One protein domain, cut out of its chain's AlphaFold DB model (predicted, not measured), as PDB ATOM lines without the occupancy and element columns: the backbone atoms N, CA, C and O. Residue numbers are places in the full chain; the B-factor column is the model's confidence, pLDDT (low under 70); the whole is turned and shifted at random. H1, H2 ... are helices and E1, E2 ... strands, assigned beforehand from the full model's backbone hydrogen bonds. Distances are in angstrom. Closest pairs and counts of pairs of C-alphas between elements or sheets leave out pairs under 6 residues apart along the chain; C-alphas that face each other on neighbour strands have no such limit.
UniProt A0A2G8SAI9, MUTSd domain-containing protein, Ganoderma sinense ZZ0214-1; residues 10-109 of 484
ATOM      1  N   LEU A  10      22.613  81.846 292.287       93.00
ATOM      2  CA  LEU A  10      21.199  81.705 291.953       93.00
ATOM      3  C   LEU A  10      20.344  82.121 293.146       93.00
ATOM      4  O   LEU A  10      20.567  81.655 294.264       93.00
ATOM      5  N   VAL A  11      19.338  82.957 292.905       92.81
ATOM      6  CA  VAL A  11      18.374  83.383 293.933       92.81
ATOM      7  C   VAL A  11      16.943  83.190 293.436       92.81
ATOM      8  O   VAL A  11      16.711  83.225 292.226       92.81
ATOM      9  N   PRO A  12      15.953  82.978 294.320       92.38
ATOM     10  CA  PRO A  12      14.557  83.032 293.914       92.38
ATOM     11  C   PRO A  12      14.241  84.379 293.261       92.38
ATOM     12  O   PRO A  12      14.608  85.425 293.792       92.38
ATOM     13  N   ASP A  13      13.525  84.369 292.140       88.38
ATOM     14  CA  ASP A  13      13.044  85.584 291.469       88.38
ATOM     15  C   ASP A  13      12.286  86.526 292.415       88.38
ATOM     16  O   ASP A  13      12.460  87.737 292.356       88.38
ATOM     17  N   THR A  14      11.538  85.971 293.370       87.06
ATOM     18  CA  THR A  14      10.841  86.718 294.429       87.06
ATOM     19  C   THR A  14      11.756  87.504 295.371       87.06
ATOM     20  O   THR A  14      11.262  88.318 296.145       87.06
ATOM     21  N   PHE A  15      13.063  87.230 295.390       83.50
ATOM     22  CA  PHE A  15      14.021  87.957 296.234       83.50
ATOM     23  C   PHE A  15      14.575  89.206 295.535       83.50
ATOM     24  O   PHE A  15      15.229  90.021 296.191       83.50
ATOM     25  N   MET A  16      14.300  89.357 294.234       74.94
ATOM     26  CA  MET A  16      14.655  90.506 293.405       74.94
ATOM     27  C   MET A  16      13.426  91.391 293.178       74.94
ATOM     28  O   MET A  16      12.331  90.896 292.918       74.94
ATOM     29  N   SER A  17      13.594  92.712 293.271       67.44
ATOM     30  CA  SER A  17      12.537  93.652 292.879       67.44
ATOM     31  C   SER A  17      12.487  93.769 291.351       67.44
ATOM     32  O   SER A  17      13.524  93.839 290.699       67.44
ATOM     33  N   LEU A  18      11.288  93.817 290.765       53.91
ATOM     34  CA  LEU A  18      11.045  93.872 289.311       53.91
ATOM     35  C   LEU A  18      11.383  95.224 288.643       53.91
ATOM     36  O   LEU A  18      11.009  95.451 287.494       53.91
ATOM     37  N   SER A  19      12.067  96.143 289.322       46.66
ATOM     38  CA  SER A  19      12.227  97.530 288.871       46.66
ATOM     39  C   SER A  19      13.678  97.917 288.568       46.66
ATOM     40  O   SER A  19      14.192  98.832 289.195       46.66
ATOM     41  N   ASP A  20      14.289  97.261 287.576       39.69
ATOM     42  CA  ASP A  20      15.502  97.749 286.883       39.69
ATOM     43  C   ASP A  20      15.348  97.752 285.345       39.69
ATOM     44  O   ASP A  20      16.313  97.881 284.594       39.69
ATOM     45  N   VAL A  21      14.111  97.669 284.842       42.84
ATOM     46  CA  VAL A  21      13.804  97.879 283.419       42.84
ATOM     47  C   VAL A  21      12.849  99.065 283.289       42.84
ATOM     48  O   VAL A  21      11.634  98.895 283.293       42.84
ATOM     49  N   SER A  22      13.432 100.256 283.118       32.12
ATOM     50  CA  SER A  22      12.823 101.558 282.760       32.12
ATOM     51  C   SER A  22      12.749 102.589 283.895       32.12
ATOM     52  O   SER A  22      11.941 102.496 284.814       32.12
ATOM     53  N   LEU A  23      13.565 103.642 283.769       37.97
ATOM     54  CA  LEU A  23      13.435 104.892 284.521       37.97
ATOM     55  C   LEU A  23      12.171 105.664 284.105       37.97
ATOM     56  O   LEU A  23      12.007 105.938 282.919       37.97
ATOM     57  N   ALA A  24      11.397 106.150 285.083       32.94
ATOM     58  CA  ALA A  24      10.872 107.523 285.108       32.94
ATOM     59  C   ALA A  24      10.277 107.895 286.487       32.94
ATOM     60  O   ALA A  24       9.313 107.297 286.946       32.94
ATOM     61  N   SER A  25      10.868 108.934 287.093       38.97
ATOM     62  CA  SER A  25      10.300 109.944 288.009       38.97
ATOM     63  C   SER A  25       9.340 109.553 289.152       38.97
ATOM     64  O   SER A  25       8.180 109.232 288.923       38.97
ATOM     65  N   GLY A  26       9.752 109.895 290.382       34.22
ATOM     66  CA  GLY A  26       8.857 110.573 291.332       34.22
ATOM     67  C   GLY A  26       8.448 109.816 292.599       34.22
ATOM     68  O   GLY A  26       7.340 109.314 292.686       34.22
ATOM     69  N   ALA A  27       9.303 109.921 293.622       35.03
ATOM     70  CA  ALA A  27       9.008 109.865 295.061       35.03
ATOM     71  C   ALA A  27       8.531 108.546 295.726       35.03
ATOM     72  O   ALA A  27       7.490 107.981 295.418       35.03
ATOM     73  N   LYS A  28       9.256 108.254 296.825       34.75
ATOM     74  CA  LYS A  28       9.024 107.328 297.956       34.75
ATOM     75  C   LYS A  28       9.551 105.889 297.804       34.75
ATOM     76  O   LYS A  28       8.849 104.986 297.377       34.75
ATOM     77  N   THR A  29      10.791 105.741 298.299       38.22
ATOM     78  CA  THR A  29      11.480 104.539 298.831       38.22
ATOM     79  C   THR A  29      11.571 103.307 297.917       38.22
ATOM     80  O   THR A  29      10.569 102.612 297.763       38.22
ATOM     81  N   PRO A  30      12.763 102.956 297.385       39.72
ATOM     82  CA  PRO A  30      12.945 101.670 296.716       39.72
ATOM     83  C   PRO A  30      12.834 100.551 297.761       39.72
ATOM     84  O   PRO A  30      13.605 100.515 298.718       39.72
ATOM     85  N   GLN A  31      11.846  99.664 297.620       49.34
ATOM     86  CA  GLN A  31      11.770  98.453 298.434       49.34
ATOM     87  C   GLN A  31      12.877  97.502 297.979       49.34
ATOM     88  O   GLN A  31      12.933  97.069 296.830       49.34
ATOM     89  N   THR A  32      13.811  97.306 298.898       57.41
ATOM     90  CA  THR A  32      15.162  96.789 298.715       57.41
ATOM     91  C   THR A  32      15.174  95.290 298.432       57.41
ATOM     92  O   THR A  32      14.352  94.544 298.970       57.41
ATOM     93  N   THR A  33      16.152  94.841 297.644       67.00
ATOM     94  CA  THR A  33      16.662  93.461 297.655       67.00
ATOM     95  C   THR A  33      16.666  92.900 299.083       67.00
ATOM     96  O   THR A  33      16.919  93.624 300.050       67.00
ATOM     97  N   THR A  34      16.318  91.618 299.254       81.00
ATOM     98  CA  THR A  34      16.265  91.035 300.609       81.00
ATOM     99  C   THR A  34      17.614  91.198 301.316       81.00
ATOM    100  O   THR A  34      18.656  91.099 300.669       81.00
ATOM    101  N   LEU A  35      17.608  91.394 302.642       82.81
ATOM    102  CA  LEU A  35      18.840  91.531 303.435       82.81
ATOM    103  C   LEU A  35      19.815  90.372 303.181       82.81
ATOM    104  O   LEU A  35      21.013  90.588 303.098       82.81
ATOM    105  N   LEU A  36      19.291  89.157 302.989       82.06
ATOM    106  CA  LEU A  36      20.095  87.991 302.639       82.06
ATOM    107  C   LEU A  36      20.838  88.184 301.312       82.06
ATOM    108  O   LEU A  36      22.029  87.903 301.245       82.06
ATOM    109  N   VAL A  37      20.155  88.661 300.269       83.56
ATOM    110  CA  VAL A  37      20.811  88.903 298.977       83.56
ATOM    111  C   VAL A  37      21.797  90.059 299.079       83.56
ATOM    112  O   VAL A  37      22.877  89.951 298.515       83.56
ATOM    113  N   GLN A  38      21.493  91.099 299.857       82.00
ATOM    114  CA  GLN A  38      22.454  92.170 300.116       82.00
ATOM    115  C   GLN A  38      23.726  91.631 300.786       82.00
ATOM    116  O   GLN A  38      24.816  91.882 300.296       82.00
ATOM    117  N   CYS A  39      23.594  90.806 301.829       81.38
ATOM    118  CA  CYS A  39      24.746  90.168 302.468       81.38
ATOM    119  C   CYS A  39      25.528  89.267 301.501       81.38
ATOM    120  O   CYS A  39      26.749  89.232 301.559       81.38
ATOM    121  N   ILE A  40      24.844  88.544 300.608       83.62
ATOM    122  CA  ILE A  40      25.494  87.725 299.574       83.62
ATOM    123  C   ILE A  40      26.253  88.607 298.574       83.62
ATOM    124  O   ILE A  40      27.362  88.251 298.195       83.62
ATOM    125  N   MET A  41      25.683  89.738 298.151       82.56
ATOM    126  CA  MET A  41      26.334  90.691 297.241       82.56
ATOM    127  C   MET A  41      27.565  91.329 297.880       82.56
ATOM    128  O   MET A  41      28.598  91.438 297.228       82.56
ATOM    129  N   ASP A  42      27.454  91.717 299.150       81.38
ATOM    130  CA  ASP A  42      28.553  92.313 299.907       81.38
ATOM    131  C   ASP A  42      29.686  91.287 300.131       81.38
ATOM    132  O   ASP A  42      30.864  91.639 300.086       81.38
ATOM    133  N   GLU A  43      29.344  90.009 300.338       78.38
ATOM    134  CA  GLU A  43      30.317  88.928 300.541       78.38
ATOM    135  C   GLU A  43      30.970  88.451 299.227       78.38
ATOM    136  O   GLU A  43      32.158  88.126 299.206       78.38
ATOM    137  N   PHE A  44      30.214  88.411 298.125       80.75
ATOM    138  CA  PHE A  44      30.660  87.955 296.803       80.75
ATOM    139  C   PHE A  44      30.669  89.100 295.780       80.75
ATOM    140  O   PHE A  44      30.000  89.040 294.744       80.75
ATOM    141  N   ASP A  45      31.449  90.141 296.067       80.31
ATOM    142  CA  ASP A  45      31.575  91.305 295.186       80.31
ATOM    143  C   ASP A  45      32.036  90.911 293.769       80.31
ATOM    144  O   ASP A  45      33.000  90.167 293.586       80.31
ATOM    145  N   GLY A  46      31.337  91.416 292.749       81.88
ATOM    146  CA  GLY A  46      31.596  91.121 291.337       81.88
ATOM    147  C   GLY A  46      31.021  89.799 290.807       81.88
ATOM    148  O   GLY A  46      31.111  89.561 289.599       81.88
ATOM    149  N   VAL A  47      30.402  88.958 291.646       87.31
ATOM    150  CA  VAL A  47      29.740  87.725 291.189       87.31
ATOM    151  C   VAL A  47      28.333  88.035 290.661       87.31
ATOM    152  O   VAL A  47      27.526  88.636 291.372       87.31
ATOM    153  N   PRO A  48      27.985  87.622 289.427       89.38
ATOM    154  CA  PRO A  48      26.644  87.822 288.889       89.38
ATOM    155  C   PRO A  48      25.591  87.040 289.684       89.38
ATOM    156  O   PRO A  48      25.765  85.860 290.004       89.38
ATOM    157  N   ILE A  49      24.461  87.698 289.948       89.38
ATOM    158  CA  ILE A  49      23.283  87.092 290.570       89.38
ATOM    159  C   ILE A  49      22.219  86.867 289.500       89.38
ATOM    160  O   ILE A  49      21.789  87.812 288.840       89.38
ATOM    161  N   GLU A  50      21.772  85.621 289.343       91.31
ATOM    162  CA  GLU A  50      20.720  85.266 288.389       91.31
ATOM    163  C   GLU A  50      19.434  84.814 289.103       91.31
ATOM    164  O   GLU A  50      19.460  83.875 289.910       91.31
ATOM    165  N   PRO A  51      18.277  85.437 288.802       91.00
ATOM    166  CA  PRO A  51      17.004  85.012 289.361       91.00
ATOM    167  C   PRO A  51      16.514  83.712 288.707       91.00
ATOM    168  O   PRO A  51      16.475  83.572 287.483       91.00
ATOM    169  N   VAL A  52      16.061  82.771 289.534       93.62
ATOM    170  CA  VAL A  52      15.424  81.514 289.127       93.62
ATOM    171  C   VAL A  52      14.004  81.483 289.678       93.62
ATOM    172  O   VAL A  52      13.795  81.723 290.867       93.62
ATOM    173  N   MET A  53      13.025  81.148 288.830       92.88
ATOM    174  CA  MET A  53      11.608  81.153 289.213       92.88
ATOM    175  C   MET A  53      11.351  80.358 290.497       92.88
ATOM    176  O   MET A  53      11.721  79.183 290.569       92.88
ATOM    177  N   ARG A  54      10.639  80.944 291.472       93.94
ATOM    178  CA  ARG A  54      10.368  80.341 292.793       93.94
ATOM    179  C   ARG A  54       9.809  78.917 292.730       93.94
ATOM    180  O   ARG A  54      10.104  78.117 293.617       93.94
ATOM    181  N   LYS A  55       9.051  78.584 291.679       95.19
ATOM    182  CA  LYS A  55       8.489  77.242 291.439       95.19
ATOM    183  C   LYS A  55       9.541  76.131 291.306       95.19
ATOM    184  O   LYS A  55       9.220  74.977 291.550       95.19
ATOM    185  N   TYR A  56      10.775  76.462 290.912       96.38
ATOM    186  CA  TYR A  56      11.864  75.488 290.762       96.38
ATOM    187  C   TYR A  56      12.624  75.217 292.067       96.38
ATOM    188  O   TYR A  56      13.448  74.311 292.115       96.38
ATOM    189  N   TRP A  57      12.330  75.963 293.130       96.38
ATOM    190  CA  TRP A  57      12.934  75.809 294.452       96.38
ATOM    191  C   TRP A  57      12.070  74.877 295.319       96.38
ATOM    192  O   TRP A  57      11.356  75.329 296.221       96.38
ATOM    193  N   SER A  58      12.112  73.574 295.043       96.12
ATOM    194  CA  SER A  58      11.328  72.538 295.733       96.12
ATOM    195  C   SER A  58      12.242  71.452 296.290       96.12
ATOM    196  O   SER A  58      13.123  70.958 295.593       96.12
ATOM    197  N   ASP A  59      12.036  71.086 297.551       95.81
ATOM    198  CA  ASP A  59      12.750  70.000 298.216       95.81
ATOM    199  C   ASP A  59      12.366  68.625 297.657       95.81
ATOM    200  O   ASP A  59      13.259  67.822 297.405       95.81
ATOM    201  N   ASN A  60      11.079  68.379 297.374       95.06
ATOM    202  CA  ASN A  60      10.631  67.150 296.706       95.06
ATOM    203  C   ASN A  60      11.332  66.955 295.355       95.06
ATOM    204  O   ASN A  60      11.988  65.938 295.149       95.06
ATOM    205  N   ALA A  61      11.270  67.960 294.473       95.69
ATOM    206  CA  ALA A  61      11.929  67.886 293.168       95.69
ATOM    207  C   ALA A  61      13.456  67.755 293.302       95.69
ATOM    208  O   ALA A  61      14.096  67.058 292.518       95.69
ATOM    209  N   GLY A  62      14.047  68.401 294.311       95.88
ATOM    210  CA  GLY A  62      15.472  68.283 294.612       95.88
ATOM    211  C   GLY A  62      15.865  66.869 295.018       95.88
ATOM    212  O   GLY A  62      16.872  66.353 294.541       95.88
ATOM    213  N   LEU A  63      15.056  66.222 295.859       94.50
ATOM    214  CA  LEU A  63      15.272  64.841 296.271       94.50
ATOM    215  C   LEU A  63      15.104  63.869 295.100       94.50
ATOM    216  O   LEU A  63      15.884  62.925 294.988       94.50
ATOM    217  N   ASP A  64      14.146  64.117 294.206       95.38
ATOM    218  CA  ASP A  64      13.968  63.331 292.983       95.38
ATOM    219  C   ASP A  64      15.205  63.431 292.077       95.38
ATOM    220  O   ASP A  64      15.740  62.406 291.652       95.38
ATOM    221  N   PHE A  65      15.730  64.644 291.858       95.88
ATOM    222  CA  PHE A  65      16.976  64.848 291.113       95.88
ATOM    223  C   PHE A  65      18.161  64.124 291.753       95.88
ATOM    224  O   PHE A  65      18.915  63.452 291.053       95.88
ATOM    225  N   VAL A  66      18.329  64.230 293.075       94.62
ATOM    226  CA  VAL A  66      19.414  63.540 293.787       94.62
ATOM    227  C   VAL A  66      19.273  62.024 293.636       94.62
ATOM    228  O   VAL A  66      20.241  61.357 293.289       94.62
ATOM    229  N   ASN A  67      18.074  61.470 293.823       94.00
ATOM    230  CA  ASN A  67      17.835  60.033 293.670       94.00
ATOM    231  C   ASN A  67      18.117  59.525 292.253       94.00
ATOM    232  O   ASN A  67      18.657  58.425 292.112       94.00
ATOM    233  N   GLN A  68      17.738  60.308 291.238       94.81
ATOM    234  CA  GLN A  68      17.896  59.973 289.826       94.81
ATOM    235  C   GLN A  68      19.349  60.092 289.352       94.81
ATOM    236  O   GLN A  68      19.809  59.257 288.576       94.81
ATOM    237  N   LEU A  69      20.056  61.150 289.755       95.50
ATOM    238  CA  LEU A  69      21.364  61.496 289.194       95.50
ATOM    239  C   LEU A  69      22.534  60.947 290.009       95.50
ATOM    240  O   LEU A  69      23.619  60.791 289.456       95.50
ATOM    241  N   MET A  70      22.347  60.661 291.298       93.88
ATOM    242  CA  MET A  70      23.442  60.203 292.147       93.88
ATOM    243  C   MET A  70      23.919  58.802 291.750       93.88
ATOM    244  O   MET A  70      23.116  57.875 291.619       93.88
ATOM    245  N   VAL A  71      25.236  58.664 291.590       92.31
ATOM    246  CA  VAL A  71      25.937  57.393 291.360       92.31
ATOM    247  C   VAL A  71      25.573  56.371 292.431       92.31
ATOM    248  O   VAL A  71      25.476  56.702 293.613       92.31
ATOM    249  N   ASP A  72      25.421  55.114 292.020       86.44
ATOM    250  CA  ASP A  72      25.230  54.000 292.945       86.44
ATOM    251  C   ASP A  72      26.581  53.565 293.534       86.44
ATOM    252  O   ASP A  72      27.420  52.954 292.869       86.44
ATOM    253  N   ASN A  73      26.833  53.976 294.775       81.56
ATOM    254  CA  ASN A  73      28.021  53.634 295.548       81.56
ATOM    255  C   ASN A  73      27.625  53.256 296.982       81.56
ATOM    256  O   ASN A  73      26.482  53.453 297.398       81.56
ATOM    257  N   ASP A  74      28.583  52.756 297.760       78.50
ATOM    258  CA  ASP A  74      28.330  52.310 299.138       78.50
ATOM    259  C   ASP A  74      27.829  53.449 300.055       78.50
ATOM    260  O   ASP A  74      27.157  53.211 301.058       78.50
ATOM    261  N   GLU A  75      28.100  54.705 299.690       79.38
ATOM    262  CA  GLU A  75      27.719  55.904 300.444       79.38
ATOM    263  C   GLU A  75      26.332  56.459 300.071       79.38
ATOM    264  O   GLU A  75      25.802  57.338 300.765       79.38
ATOM    265  N   ARG A  76      25.710  55.958 298.996       86.00
ATOM    266  CA  ARG A  76      24.442  56.466 298.451       86.00
ATOM    267  C   ARG A  76      23.339  56.459 299.499       86.00
ATOM    268  O   ARG A  76      22.678  57.476 299.710       86.00
ATOM    269  N   ALA A  77      23.154  55.336 300.188       85.44
ATOM    270  CA  ALA A  77      22.110  55.199 301.199       85.44
ATOM    271  C   ALA A  77      22.309  56.184 302.364       85.44
ATOM    272  O   ALA A  77      21.364  56.864 302.769       85.44
ATOM    273  N   ALA A  78      23.543  56.311 302.862       83.00
ATOM    274  CA  ALA A  78      23.876  57.229 303.949       83.00
ATOM    275  C   ALA A  78      23.641  58.694 303.547       83.00
ATOM    276  O   ALA A  78      23.029  59.457 304.297       83.00
ATOM    277  N   THR A  79      24.056  59.064 302.333       86.00
ATOM    278  CA  THR A  79      23.871  60.413 301.784       86.00
ATOM    279  C   THR A  79      22.388  60.760 301.634       86.00
ATOM    280  O   THR A  79      21.960  61.829 302.072       86.00
ATOM    281  N   LEU A  80      21.569  59.843 301.103       88.44
ATOM    282  CA  LEU A  80      20.123  60.058 300.965       88.44
ATOM    283  C   LEU A  80      19.435  60.257 302.316       88.44
ATOM    284  O   LEU A  80      18.624  61.173 302.468       88.44
ATOM    285  N   VAL A  81      19.786  59.445 303.316       86.38
ATOM    286  CA  VAL A  81      19.252  59.590 304.677       86.38
ATOM    287  C   VAL A  81      19.640  60.946 305.267       86.38
ATOM    288  O   VAL A  81      18.769  61.653 305.776       86.38
ATOM    289  N   ALA A  82      20.910  61.347 305.145       85.19
ATOM    290  CA  ALA A  82      21.405  62.620 305.665       85.19
ATOM    291  C   ALA A  82      20.735  63.846 305.016       85.19
ATOM    292  O   ALA A  82      20.535  64.863 305.686       85.19
ATOM    293  N   MET A  83      20.376  63.755 303.731       87.44
ATOM    294  CA  MET A  83      19.760  64.845 302.967       87.44
ATOM    295  C   MET A  83      18.234  64.902 303.079       87.44
ATOM    296  O   MET A  83      17.667  65.977 302.894       87.44
ATOM    297  N   SER A  84      17.572  63.786 303.398       85.88
ATOM    298  CA  SER A  84      16.107  63.632 303.365       85.88
ATOM    299  C   SER A  84      15.313  64.708 304.121       85.88
ATOM    300  O   SER A  84      14.193  65.026 303.733       85.88
ATOM    301  N   ASN A  85      15.887  65.307 305.169       86.94
ATOM    302  CA  ASN A  85      15.257  66.362 305.970       86.94
ATOM    303  C   ASN A  85      15.874  67.759 305.763       86.94
ATOM    304  O   ASN A  85      15.605  68.685 306.533       86.94
ATOM    305  N   LYS A  86      16.713  67.940 304.738       89.75
ATOM    306  CA  LYS A  86      17.441  69.187 304.462       89.75
ATOM    307  C   LYS A  86      16.713  70.029 303.420       89.75
ATOM    308  O   LYS A  86      17.219  70.242 302.320       89.75
ATOM    309  N   TYR A  87      15.550  70.556 303.808       92.00
ATOM    310  CA  TYR A  87      14.657  71.339 302.943       92.00
ATOM    311  C   TYR A  87      15.393  72.373 302.070       92.00
ATOM    312  O   TYR A  87      15.277  72.347 300.848       92.00
ATOM    313  N   TYR A  88      16.209  73.250 302.669       91.25
ATOM    314  CA  TYR A  88      16.901  74.306 301.919       91.25
ATOM    315  C   TYR A  88      17.966  73.774 300.955       91.25
ATOM    316  O   TYR A  88      18.105  74.309 299.857       91.25
ATOM    317  N   ALA A  89      18.689  72.716 301.332       91.12
ATOM    318  CA  ALA A  89      19.736  72.144 300.488       91.12
ATOM    319  C   ALA A  89      19.126  71.460 299.255       91.12
ATOM    320  O   ALA A  89      19.573  71.688 298.133       91.12
ATOM    321  N   LEU A  90      18.053  70.687 299.455       94.62
ATOM    322  CA  LEU A  90      17.309  70.038 298.374       94.62
ATOM    323  C   LEU A  90      16.630  71.066 297.460       94.62
ATOM    324  O   LEU A  90      16.724  70.973 296.238       94.62
ATOM    325  N   SER A  91      16.010  72.096 298.043       96.25
ATOM    326  CA  SER A  91      15.385  73.190 297.295       96.25
ATOM    327  C   SER A  91      16.392  73.940 296.410       96.25
ATOM    328  O   SER A  91      16.105  74.207 295.241       96.25
ATOM    329  N   ALA A  92      17.595  74.213 296.928       94.94
ATOM    330  CA  ALA A  92      18.682  74.821 296.165       94.94
ATOM    331  C   ALA A  92      19.215  73.892 295.060       94.94
ATOM    332  O   ALA A  92      19.425  74.346 293.936       94.94
ATOM    333  N   ALA A  93      19.371  72.593 295.339       95.50
ATOM    334  CA  ALA A  93      19.784  71.606 294.339       95.50
ATOM    335  C   ALA A  93      18.781  71.514 293.174       95.50
ATOM    336  O   ALA A  93      19.182  71.530 292.011       95.50
ATOM    337  N   SER A  94      17.475  71.508 293.468       97.12
ATOM    338  CA  SER A  94      16.418  71.552 292.449       97.12
ATOM    339  C   SER A  94      16.548  72.774 291.538       97.12
ATOM    340  O   SER A  94      16.520  72.654 290.310       97.12
ATOM    341  N   ALA A  95      16.719  73.959 292.132       97.12
ATOM    342  CA  ALA A  95      16.865  75.197 291.378       97.12
ATOM    343  C   ALA A  95      18.134  75.192 290.510       97.12
ATOM    344  O   ALA A  95      18.082  75.641 289.366       97.12
ATOM    345  N   LEU A  96      19.239  74.634 291.019       95.81
ATOM    346  CA  LEU A  96      20.497  74.490 290.288       95.81
ATOM    347  C   LEU A  96      20.341  73.600 289.049       95.81
ATOM    348  O   LEU A  96      20.699  74.023 287.950       95.81
ATOM    349  N   PHE A  97      19.763  72.404 289.195       95.75
ATOM    350  CA  PHE A  97      19.551  71.505 288.056       95.75
ATOM    351  C   PHE A  97      18.579  72.100 287.036       95.75
ATOM    352  O   PHE A  97      18.843  72.060 285.835       95.75
ATOM    353  N   LYS A  98      17.504  72.754 287.489       95.31
ATOM    354  CA  LYS A  98      16.574  73.445 286.582       95.31
ATOM    355  C   LYS A  98      17.219  74.619 285.857       95.31
ATOM    356  O   LYS A  98      16.923  74.846 284.686       95.31
ATOM    357  N   HIS A  99      18.101  75.358 286.518       94.88
ATOM    358  CA  HIS A  99      18.870  76.411 285.869       94.88
ATOM    359  C   HIS A  99      19.810  75.832 284.801       94.88
ATOM    360  O   HIS A  99      19.819  76.327 283.673       94.88
ATOM    361  N   ALA A 100      20.532  74.749 285.108       93.50
ATOM    362  CA  ALA A 100      21.401  74.070 284.147       93.50
ATOM    363  C   ALA A 100      20.633  73.601 282.895       93.50
ATOM    364  O   ALA A 100      21.059  73.877 281.773       93.50
ATOM    365  N   GLU A 101      19.456  72.996 283.074       93.19
ATOM    366  CA  GLU A 101      18.603  72.544 281.966       93.19
ATOM    367  C   GLU A 101      18.093  73.712 281.105       93.19
ATOM    368  O   GLU A 101      18.154  73.665 279.876       93.19
ATOM    369  N   LEU A 102      17.569  74.766 281.741       91.88
ATOM    370  CA  LEU A 102      16.834  75.831 281.051       91.88
ATOM    371  C   LEU A 102      17.731  76.926 280.471       91.88
ATOM    372  O   LEU A 102      17.375  77.528 279.457       91.88
ATOM    373  N   ARG A 103      18.848  77.233 281.136       91.25
ATOM    374  CA  ARG A 103      19.725  78.366 280.799       91.25
ATOM    375  C   ARG A 103      21.039  77.920 280.179       91.25
ATOM    376  O   ARG A 103      21.517  78.592 279.272       91.25
ATOM    377  N   LEU A 104      21.586  76.789 280.627       90.62
ATOM    378  CA  LEU A 104      22.876  76.277 280.151       90.62
ATOM    379  C   LEU A 104      22.737  75.164 279.101       90.62
ATOM    380  O   LEU A 104      23.749  74.690 278.596       90.62
ATOM    381  N   ASN A 105      21.505  74.757 278.753       91.31
ATOM    382  CA  ASN A 105      21.219  73.643 277.838       91.31
ATOM    383  C   ASN A 105      21.917  72.338 278.264       91.31
ATOM    384  O   ASN A 105      22.270  71.531 277.412       91.31
ATOM    385  N   MET A 106      22.121  72.124 279.565       91.88
ATOM    386  CA  MET A 106      22.901  71.010 280.102       91.88
ATOM    387  C   MET A 106      22.012  70.080 280.929       91.88
ATOM    388  O   MET A 106      21.285  70.530 281.813       91.88
ATOM    389  N   ARG A 107      22.101  68.777 280.661       92.62
ATOM    390  CA  ARG A 107      21.492  67.701 281.454       92.62
ATOM    391  C   ARG A 107      22.547  66.668 281.827       92.62
ATOM    392  O   ARG A 107      23.603  66.610 281.202       92.62
ATOM    393  N   PHE A 108      22.232  65.829 282.802       94.69
ATOM    394  CA  PHE A 108      23.114  64.760 283.260       94.69
ATOM    395  C   PHE A 108      22.456  63.397 283.074       94.69
ATOM    396  O   PHE A 108      21.228  63.285 283.126       94.69
ATOM    397  N   ALA A 109      23.268  62.375 282.823       93.75
ATOM    398  CA  ALA A 109      22.794  61.005 282.747       93.75
ATOM    399  C   ALA A 109      22.316  60.506 284.124       93.75
ATOM    400  O   ALA A 109      22.707  61.012 285.178       93.75
TER     401      ALA A 109
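AT A GLANCE: This is residues 10 to 109 of the 484 residues of the protein "MUTSd domain-containing protein" of Ganoderma sinense ZZ0214-1 (UniProt A0A2G8SAI9). Helix H4 stands in the middle of a long, loose body, with H2 crossing it on one side and a small sheet, E1 and E2, on the other; H3 lies at one far end, and the loop of residues 20 to 29 sticks out at the other. The printed part has 100 residues, with four named helices and three named strands in the order E1 H1 E2 H2 H3 H4 E3; the class is mostly helix, helices holding 45 and strands 10 of the 55 residues in named elements, and the sheet, order E1 E2, is parallel. The whole is loose, with a radius of gyration of the C-alphas of 17.3 A, and spans 61 by 27 by 25 A.

HOW THE PARTS SIT: Look first at E1, residues 10 to 12, and E2, residues 49 to 52, parallel neighbours with N 52 and O 11 2.8 A apart, within hydrogen-bond range. With H1, residues 35 to 43, they form a strand-helix-strand unit, two parallel strands with a helix between them in the chain, its crossover right-handed. The closest C-alphas of E2 and H4, residues 87 to 103, are Val 52 and Ala 95, 6.9 A apart. H2, residues 59 to 69, touches H4 at Gly 62 and Ser 94, their closest C-alphas, 4.0 A apart, at a steep tilt of 64 degrees, the same way. H3, residues 76 to 83, is close to H2 but not clearly touching, its Leu 80 C-alpha 7.6 A from that of Asn 67. In H1, H2, H3 and H4 every O i to N i+4 pair is within hydrogen-bond range.

IN THESE COORDINATES: Find C-alpha 10 at (21.199, 81.705, 291.953), where E1 begins. H4 runs 23.8 A from C-alpha 87 at (14.657, 71.339, 302.943), and H2 15.1 A. E3, residues 106 to 108, pairs with no named strand and ends at (23.114, 64.760, 283.260).

THE WHOLE: The C-alphas of Gly 26 and Asp 74, the two farthest apart, are 61.9 A apart. The printed part has no cut; the link E1 to H1 is long, and residues 17 to 33 have pLDDT under 70.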